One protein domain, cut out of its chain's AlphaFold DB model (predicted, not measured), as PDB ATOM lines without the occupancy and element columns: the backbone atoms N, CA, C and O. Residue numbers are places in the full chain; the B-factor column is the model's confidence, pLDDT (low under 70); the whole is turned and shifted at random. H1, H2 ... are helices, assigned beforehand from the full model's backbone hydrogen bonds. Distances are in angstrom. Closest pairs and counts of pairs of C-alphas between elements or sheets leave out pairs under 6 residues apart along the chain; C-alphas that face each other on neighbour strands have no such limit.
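What this domain is: This is residues 88 to 142 of the 345 residues of an uncharacterized protein of Trypanosoma vivax (strain Y486) (UniProt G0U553). Two helices, the long H3 and the shorter H2, make an open V joined by the loop of residues 112 to 116, and the short H1 turns off sharply from the start of H2, away from H3. Contacts between the helices are few, and residues 129 to 142 of H3 stick out as a free arm. The printed part has 55 residues with three named helices, in the order H1, H2, H3, and no named strand; its class is all helix. It is loose, with a radius of gyration of the C-alphas of 13.5 A, and only just flat, spanning 40 by 29 by 16 A.

How they stand to each other: H3, residues 117 to 142, is close to but not clearly touching H2, residues 97 to 111; their closest C-alphas, those of Met 104 and Trp 124, are 7.3 A apart. These two run opposite ways at a steep tilt of 59 degrees. H1, residues 88 to 94, is close to but not clearly touching H2, with the closest C-alphas, those of Ser 92 and Pro 98, 7.2 A apart. Their lines are about perpendicular, at 77 degrees. H1 and H3 are apart. In H1 and H2 every O i to N i+4 pair is within hydrogen-bond range, and in H3 20 of 22 are.

Where its parts are: H3 measures 37.1 A from C-alpha 117 to C-alpha 142, which lies at (21.327, -26.658, 7.204). H2 measures 20.9 A from C-alpha 97, at (13.206, -51.006, 0.071), to C-alpha 111. H1 measures 9.9 A and begins with C-alpha 88 at (19.356, -58.043, -5.162).

The domain as a whole: The C-alphas of Thr 115 and His 142, the two farthest apart, are 40.9 A from each other. Residues 90 to 96, of which 90 to 94 belong to H1, stand free, as do residues 129 to 142 of H3. The printed part has no cut, and both links are tight. The mean pLDDT of the printed part is 91.8; residues 138 to 142 are under 70.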
ATOM      1  N   ALA A  88      20.661 -58.672  -5.333       89.25
ATOM      2  CA  ALA A  88      19.356 -58.043  -5.162       89.25
ATOM      3  C   ALA A  88      19.061 -57.768  -3.679       89.25
ATOM      4  O   ALA A  88      18.445 -56.753  -3.342       89.25
ATOM      5  N   VAL A  89      19.563 -58.626  -2.781       90.38
ATOM      6  CA  VAL A  89      19.468 -58.415  -1.333       90.38
ATOM      7  C   VAL A  89      20.263 -57.181  -0.914       90.38
ATOM      8  O   VAL A  89      19.725 -56.321  -0.217       90.38
ATOM      9  N   THR A  90      21.498 -57.036  -1.394       92.69
ATOM     10  CA  THR A  90      22.349 -55.876  -1.089       92.69
ATOM     11  C   THR A  90      21.699 -54.582  -1.574       92.69
ATOM     12  O   THR A  90      21.564 -53.641  -0.794       92.69
ATOM     13  N   TYR A  91      21.184 -54.568  -2.807       92.31
ATOM     14  CA  TYR A  91      20.441 -53.426  -3.346       92.31
ATOM     15  C   TYR A  91      19.215 -53.081  -2.485       92.31
ATOM     16  O   TYR A  91      18.960 -51.916  -2.174       92.31
ATOM     17  N   SER A  92      18.458 -54.093  -2.048       93.56
ATOM     18  CA  SER A  92      17.255 -53.877  -1.239       93.56
ATOM     19  C   SER A  92      17.549 -53.234   0.118       93.56
ATOM     20  O   SER A  92      16.786 -52.373   0.570       93.56
ATOM     21  N   VAL A  93      18.669 -53.613   0.741       93.44
ATOM     22  CA  VAL A  93      19.124 -53.070   2.024       93.44
ATOM     23  C   VAL A  93      19.679 -51.660   1.840       93.44
ATOM     24  O   VAL A  93      19.276 -50.755   2.570       93.44
ATOM     25  N   GLU A  94      20.533 -51.447   0.837       93.38
ATOM     26  CA  GLU A  94      21.146 -50.147   0.539       93.38
ATOM     27  C   GLU A  94      20.088 -49.064   0.275       93.38
ATOM     28  O   GLU A  94      20.154 -47.959   0.820       93.38
ATOM     29  N   HIS A  95      19.049 -49.404  -0.488       91.81
ATOM     30  CA  HIS A  95      17.962 -48.480  -0.813       91.81
ATOM     31  C   HIS A  95      16.800 -48.491   0.188       91.81
ATOM     32  O   HIS A  95      15.819 -47.759  -0.002       91.81
ATOM     33  N   GLN A  96      16.911 -49.274   1.268       95.00
ATOM     34  CA  GLN A  96      15.898 -49.409   2.320       95.00
ATOM     35  C   GLN A  96      14.511 -49.753   1.749       95.00
ATOM     36  O   GLN A  96      13.487 -49.245   2.216       95.00
ATOM     37  N   LEU A  97      14.459 -50.612   0.725       95.31
ATOM     38  CA  LEU A  97      13.206 -51.006   0.071       95.31
ATOM     39  C   LEU A  97      12.175 -51.577   1.057       95.31
ATOM     40  O   LEU A  97      11.015 -51.174   0.963       95.31
ATOM     41  N   PRO A  98      12.549 -52.414   2.051       96.00
ATOM     42  CA  PRO A  98      11.589 -52.887   3.048       96.00
ATOM     43  C   PRO A  98      10.903 -51.744   3.807       96.00
ATOM     44  O   PRO A  98       9.700 -51.789   4.045       96.00
ATOM     45  N   GLN A  99      11.636 -50.679   4.142       96.06
ATOM     46  CA  GLN A  99      11.075 -49.533   4.855       96.06
ATOM     47  C   GLN A  99      10.134 -48.708   3.971       96.06
ATOM     48  O   GLN A  99       9.095 -48.242   4.446       96.06
ATOM     49  N   VAL A 100      10.471 -48.544   2.687       96.38
ATOM     50  CA  VAL A 100       9.598 -47.873   1.709       96.38
ATOM     51  C   VAL A 100       8.283 -48.628   1.570       96.38
ATOM     52  O   VAL A 100       7.221 -48.018   1.665       96.38
ATOM     53  N   LEU A 101       8.357 -49.948   1.401       97.31
ATOM     54  CA  LEU A 101       7.183 -50.799   1.242       97.31
ATOM     55  C   LEU A 101       6.312 -50.811   2.499       97.31
ATOM     56  O   LEU A 101       5.101 -50.660   2.381       97.31
ATOM     57  N   ASN A 102       6.905 -50.902   3.693       98.06
ATOM     58  CA  ASN A 102       6.150 -50.817   4.946       98.06
ATOM     59  C   ASN A 102       5.419 -49.476   5.076       98.06
ATOM     60  O   ASN A 102       4.232 -49.455   5.376       98.06
ATOM     61  N   SER A 103       6.091 -48.367   4.753       97.88
ATOM     62  CA  SER A 103       5.471 -47.036   4.798       97.88
ATOM     63  C   SER A 103       4.308 -46.912   3.807       97.88
ATOM     64  O   SER A 103       3.277 -46.320   4.123       97.88
ATOM     65  N   MET A 104       4.458 -47.485   2.609       98.31
ATOM     66  CA  MET A 104       3.394 -47.528   1.608       98.31
ATOM     67  C   MET A 104       2.212 -48.366   2.089       98.31
ATOM     68  O   MET A 104       1.073 -47.935   1.946       98.31
ATOM     69  N   LEU A 105       2.467 -49.543   2.666       98.25
ATOM     70  CA  LEU A 105       1.425 -50.418   3.204       98.25
ATOM     71  C   LEU A 105       0.676 -49.753   4.362       98.25
ATOM     72  O   LEU A 105      -0.550 -49.820   4.402       98.25
ATOM     73  N   ASP A 106       1.378 -49.060   5.258       98.38
ATOM     74  CA  ASP A 106       0.757 -48.299   6.345       98.38
ATOM     75  C   ASP A 106      -0.153 -47.184   5.809       98.38
ATOM     76  O   ASP A 106      -1.255 -46.973   6.323       98.38
ATOM     77  N   ASP A 107       0.281 -46.475   4.764       98.31
ATOM     78  CA  ASP A 107      -0.524 -45.448   4.096       98.31
ATOM     79  C   ASP A 107      -1.715 -46.079   3.343       98.31
ATOM     80  O   ASP A 107      -2.831 -45.564   3.423       98.31
ATOM     81  N   LEU A 108      -1.525 -47.236   2.701       98.12
ATOM     82  CA  LEU A 108      -2.569 -47.965   1.973       98.12
ATOM     83  C   LEU A 108      -3.672 -48.449   2.920       98.12
ATOM     84  O   LEU A 108      -4.860 -48.292   2.637       98.12
ATOM     85  N   LEU A 109      -3.290 -49.005   4.072       98.00
ATOM     86  CA  LEU A 109      -4.222 -49.487   5.095       98.00
ATOM     87  C   LEU A 109      -4.962 -48.349   5.807       98.00
ATOM     88  O   LEU A 109      -6.070 -48.568   6.315       98.00
ATOM     89  N   ARG A 110      -4.359 -47.157   5.850       98.25
ATOM     90  CA  ARG A 110      -4.955 -45.947   6.419       98.25
ATOM     91  C   ARG A 110      -5.944 -45.291   5.465       98.25
ATOM     92  O   ARG A 110      -7.044 -44.956   5.892       98.25
ATOM     93  N   GLU A 111      -5.550 -45.085   4.211       97.81
ATOM     94  CA  GLU A 111      -6.355 -44.364   3.216       97.81
ATOM     95  C   GLU A 111      -7.414 -45.256   2.559       97.81
ATOM     96  O   GLU A 111      -8.455 -44.744   2.162       97.81
ATOM     97  N   ARG A 112      -7.178 -46.576   2.489       97.81
ATOM     98  CA  ARG A 112      -8.096 -47.591   1.938       97.81
ATOM     99  C   ARG A 112      -8.749 -47.159   0.617       97.81
ATOM    100  O   ARG A 112      -9.973 -47.048   0.560       97.81
ATOM    101  N   PRO A 113      -7.959 -46.909  -0.443       97.06
ATOM    102  CA  PRO A 113      -8.517 -46.520  -1.733       97.06
ATOM    103  C   PRO A 113      -9.500 -47.590  -2.235       97.06
ATOM    104  O   PRO A 113      -9.129 -48.749  -2.407       97.06
ATOM    105  N   GLU A 114     -10.759 -47.198  -2.449       96.06
ATOM    106  CA  GLU A 114     -11.821 -48.101  -2.920       96.06
ATOM    107  C   GLU A 114     -11.713 -48.389  -4.424       96.06
ATOM    108  O   GLU A 114     -12.116 -49.452  -4.894       96.06
ATOM    109  N   THR A 115     -11.140 -47.452  -5.183       95.94
ATOM    110  CA  THR A 115     -10.941 -47.545  -6.631       95.94
ATOM    111  C   THR A 115      -9.518 -47.136  -7.012       95.94
ATOM    112  O   THR A 115      -8.871 -46.352  -6.319       95.94
ATOM    113  N   GLU A 116      -9.023 -47.689  -8.125       95.56
ATOM    114  CA  GLU A 116      -7.729 -47.331  -8.730       95.56
ATOM    115  C   GLU A 116      -6.521 -47.430  -7.777       95.56
ATOM    116  O   GLU A 116      -5.706 -46.508  -7.673       95.56
ATOM    117  N   VAL A 117      -6.373 -48.572  -7.097       97.44
ATOM    118  CA  VAL A 117      -5.241 -48.831  -6.187       97.44
ATOM    119  C   VAL A 117      -3.892 -48.602  -6.881       97.44
ATOM    120  O   VAL A 117      -2.992 -48.007  -6.292       97.44
ATOM    121  N   ASP A 118      -3.769 -48.976  -8.156       97.94
ATOM    122  CA  ASP A 118      -2.550 -48.763  -8.944       97.94
ATOM    123  C   ASP A 118      -2.226 -47.275  -9.128       97.94
ATOM    124  O   ASP A 118      -1.095 -46.844  -8.894       97.94
ATOM    125  N   ALA A 119      -3.227 -46.457  -9.475       98.06
ATOM    126  CA  ALA A 119      -3.049 -45.012  -9.605       98.06
ATOM    127  C   ALA A 119      -2.726 -44.367  -8.250       98.06
ATOM    128  O   ALA A 119      -1.924 -43.433  -8.172       98.06
ATOM    129  N   TRP A 120      -3.320 -44.875  -7.168       98.31
ATOM    130  CA  TRP A 120      -2.979 -44.458  -5.814       98.31
ATOM    131  C   TRP A 120      -1.514 -44.768  -5.476       98.31
ATOM    132  O   TRP A 120      -0.809 -43.864  -5.024       98.31
ATOM    133  N   MET A 121      -1.028 -45.981  -5.764       98.31
ATOM    134  CA  MET A 121       0.364 -46.379  -5.512       98.31
ATOM    135  C   MET A 121       1.357 -45.525  -6.308       98.31
ATOM    136  O   MET A 121       2.358 -45.078  -5.750       98.31
ATOM    137  N   ILE A 122       1.074 -45.234  -7.582       98.12
ATOM    138  CA  ILE A 122       1.930 -44.369  -8.412       98.12
ATOM    139  C   ILE A 122       2.054 -42.976  -7.783       98.12
ATOM    140  O   ILE A 122       3.167 -42.519  -7.511       98.12
ATOM    141  N   ARG A 123       0.923 -42.336  -7.451       98.19
ATOM    142  CA  ARG A 123       0.914 -41.020  -6.784       98.19
ATOM    143  C   ARG A 123       1.611 -41.056  -5.424       98.19
ATOM    144  O   ARG A 123       2.234 -40.075  -5.011       98.19
ATOM    145  N   TRP A 124       1.499 -42.174  -4.710       98.25
ATOM    146  CA  TRP A 124       2.186 -42.375  -3.441       98.25
ATOM    147  C   TRP A 124       3.707 -42.364  -3.621       98.25
ATOM    148  O   TRP A 124       4.402 -41.640  -2.900       98.25
ATOM    149  N   PHE A 125       4.227 -43.102  -4.606       97.94
ATOM    150  CA  PHE A 125       5.660 -43.139  -4.908       97.94
ATOM    151  C   PHE A 125       6.191 -41.786  -5.382       97.94
ATOM    152  O   PHE A 125       7.269 -41.383  -4.942       97.94
ATOM    153  N   GLU A 126       5.441 -41.055  -6.209       97.62
ATOM    154  CA  GLU A 126       5.794 -39.688  -6.620       97.62
ATOM    155  C   GLU A 126       5.948 -38.771  -5.399       97.62
ATOM    156  O   GLU A 126       7.001 -38.163  -5.198       97.62
ATOM    157  N   ARG A 127       4.960 -38.774  -4.495       96.94
ATOM    158  CA  ARG A 127       5.011 -37.999  -3.247       96.94
ATOM    159  C   ARG A 127       6.155 -38.439  -2.330       96.94
ATOM    160  O   ARG A 127       6.779 -37.613  -1.666       96.94
ATOM    161  N   ALA A 128       6.433 -39.739  -2.242       95.81
ATOM    162  CA  ALA A 128       7.540 -40.272  -1.448       95.81
ATOM    163  C   ALA A 128       8.908 -39.863  -2.016       95.81
ATOM    164  O   ALA A 128       9.808 -39.508  -1.249       95.81
ATOM    165  N   ARG A 129       9.055 -39.857  -3.345       94.69
ATOM    166  CA  ARG A 129      10.247 -39.362  -4.040       94.69
ATOM    167  C   ARG A 129      10.460 -37.878  -3.760       94.69
ATOM    168  O   ARG A 129      11.561 -37.502  -3.371       94.69
ATOM    169  N   ASP A 130       9.418 -37.066  -3.892       95.00
ATOM    170  CA  ASP A 130       9.515 -35.619  -3.693       95.00
ATOM    171  C   ASP A 130       9.871 -35.278  -2.234       95.00
ATOM    172  O   ASP A 130      10.734 -34.438  -1.992       95.00
ATOM    173  N   ARG A 131       9.316 -36.006  -1.250       92.81
ATOM    174  CA  ARG A 131       9.732 -35.896   0.165       92.81
ATOM    175  C   ARG A 131      11.223 -36.183   0.355       92.81
ATOM    176  O   ARG A 131      11.917 -35.403   1.001       92.81
ATOM    177  N   ARG A 132      11.735 -37.266  -0.243       90.00
ATOM    178  CA  ARG A 132      13.168 -37.610  -0.178       90.00
ATOM    179  C   ARG A 132      14.047 -36.565  -0.856       90.00
ATOM    180  O   ARG A 132      15.149 -36.307  -0.378       90.00
ATOM    181  N   GLU A 133      13.587 -35.987  -1.958       89.75
ATOM    182  CA  GLU A 133      14.319 -34.943  -2.669       89.75
ATOM    183  C   GLU A 133      14.410 -33.666  -1.827       89.75
ATOM    184  O   GLU A 133      15.503 -33.132  -1.640       89.75
ATOM    185  N   ILE A 134      13.298 -33.245  -1.219       90.44
ATOM    186  CA  ILE A 134      13.266 -32.106  -0.291       90.44
ATOM    187  C   ILE A 134      14.179 -32.362   0.910       90.44
ATOM    188  O   ILE A 134      14.940 -31.479   1.292       90.44
ATOM    189  N   GLU A 135      14.166 -33.559   1.496       88.12
ATOM    190  CA  GLU A 135      15.077 -33.904   2.596       88.12
ATOM    191  C   GLU A 135      16.547 -33.879   2.163       88.12
ATOM    192  O   GLU A 135      17.409 -33.413   2.913       88.12
ATOM    193  N   ARG A 136      16.852 -34.355   0.952       86.12
ATOM    194  CA  ARG A 136      18.213 -34.331   0.405       86.12
ATOM    195  C   ARG A 136      18.694 -32.895   0.198       86.12
ATOM    196  O   ARG A 136      19.817 -32.576   0.581       86.12
ATOM    197  N   GLN A 137      17.845 -32.029  -0.347       85.31
ATOM    198  CA  GLN A 137      18.161 -30.621  -0.596       85.31
ATOM    199  C   GLN A 137      18.178 -29.789   0.698       85.31
ATOM    200  O   GLN A 137      19.062 -28.957   0.896       85.31
ATOM    201  N   GLY A 138      17.273 -30.058   1.640       69.50
ATOM    202  CA  GLY A 138      17.200 -29.388   2.942       69.50
ATOM    203  C   GLY A 138      18.405 -29.678   3.843       69.50
ATOM    204  O   GLY A 138      18.838 -28.806   4.599       69.50
ATOM    205  N   ARG A 139      19.028 -30.858   3.716       59.81
ATOM    206  CA  ARG A 139      20.304 -31.160   4.393       59.81
ATOM    207  C   ARG A 139      21.464 -30.291   3.893       59.81
ATOM    208  O   ARG A 139      22.357 -29.980   4.680       59.81
ATOM    209  N   PHE A 140      21.446 -29.838   2.640       54.47
ATOM    210  CA  PHE A 140      22.477 -28.929   2.126       54.47
ATOM    211  C   PHE A 140      22.372 -27.524   2.727       54.47
ATOM    212  O   PHE A 140      23.392 -26.920   3.053       54.47
ATOM    213  N   VAL A 141      21.156 -27.023   2.961       56.09
ATOM    214  CA  VAL A 141      20.947 -25.669   3.502       56.09
ATOM    215  C   VAL A 141      21.293 -25.592   4.995       56.09
ATOM    216  O   VAL A 141      21.892 -24.614   5.445       56.09
ATOM    217  N   HIS A 142      21.013 -26.644   5.770       49.22
ATOM    218  CA  HIS A 142      21.327 -26.658   7.204       49.22
ATOM    219  C   HIS A 142      22.807 -26.897   7.533       49.22
ATOM    220  O   HIS A 142      23.250 -26.512   8.613       49.22
TER     221      HIS A 142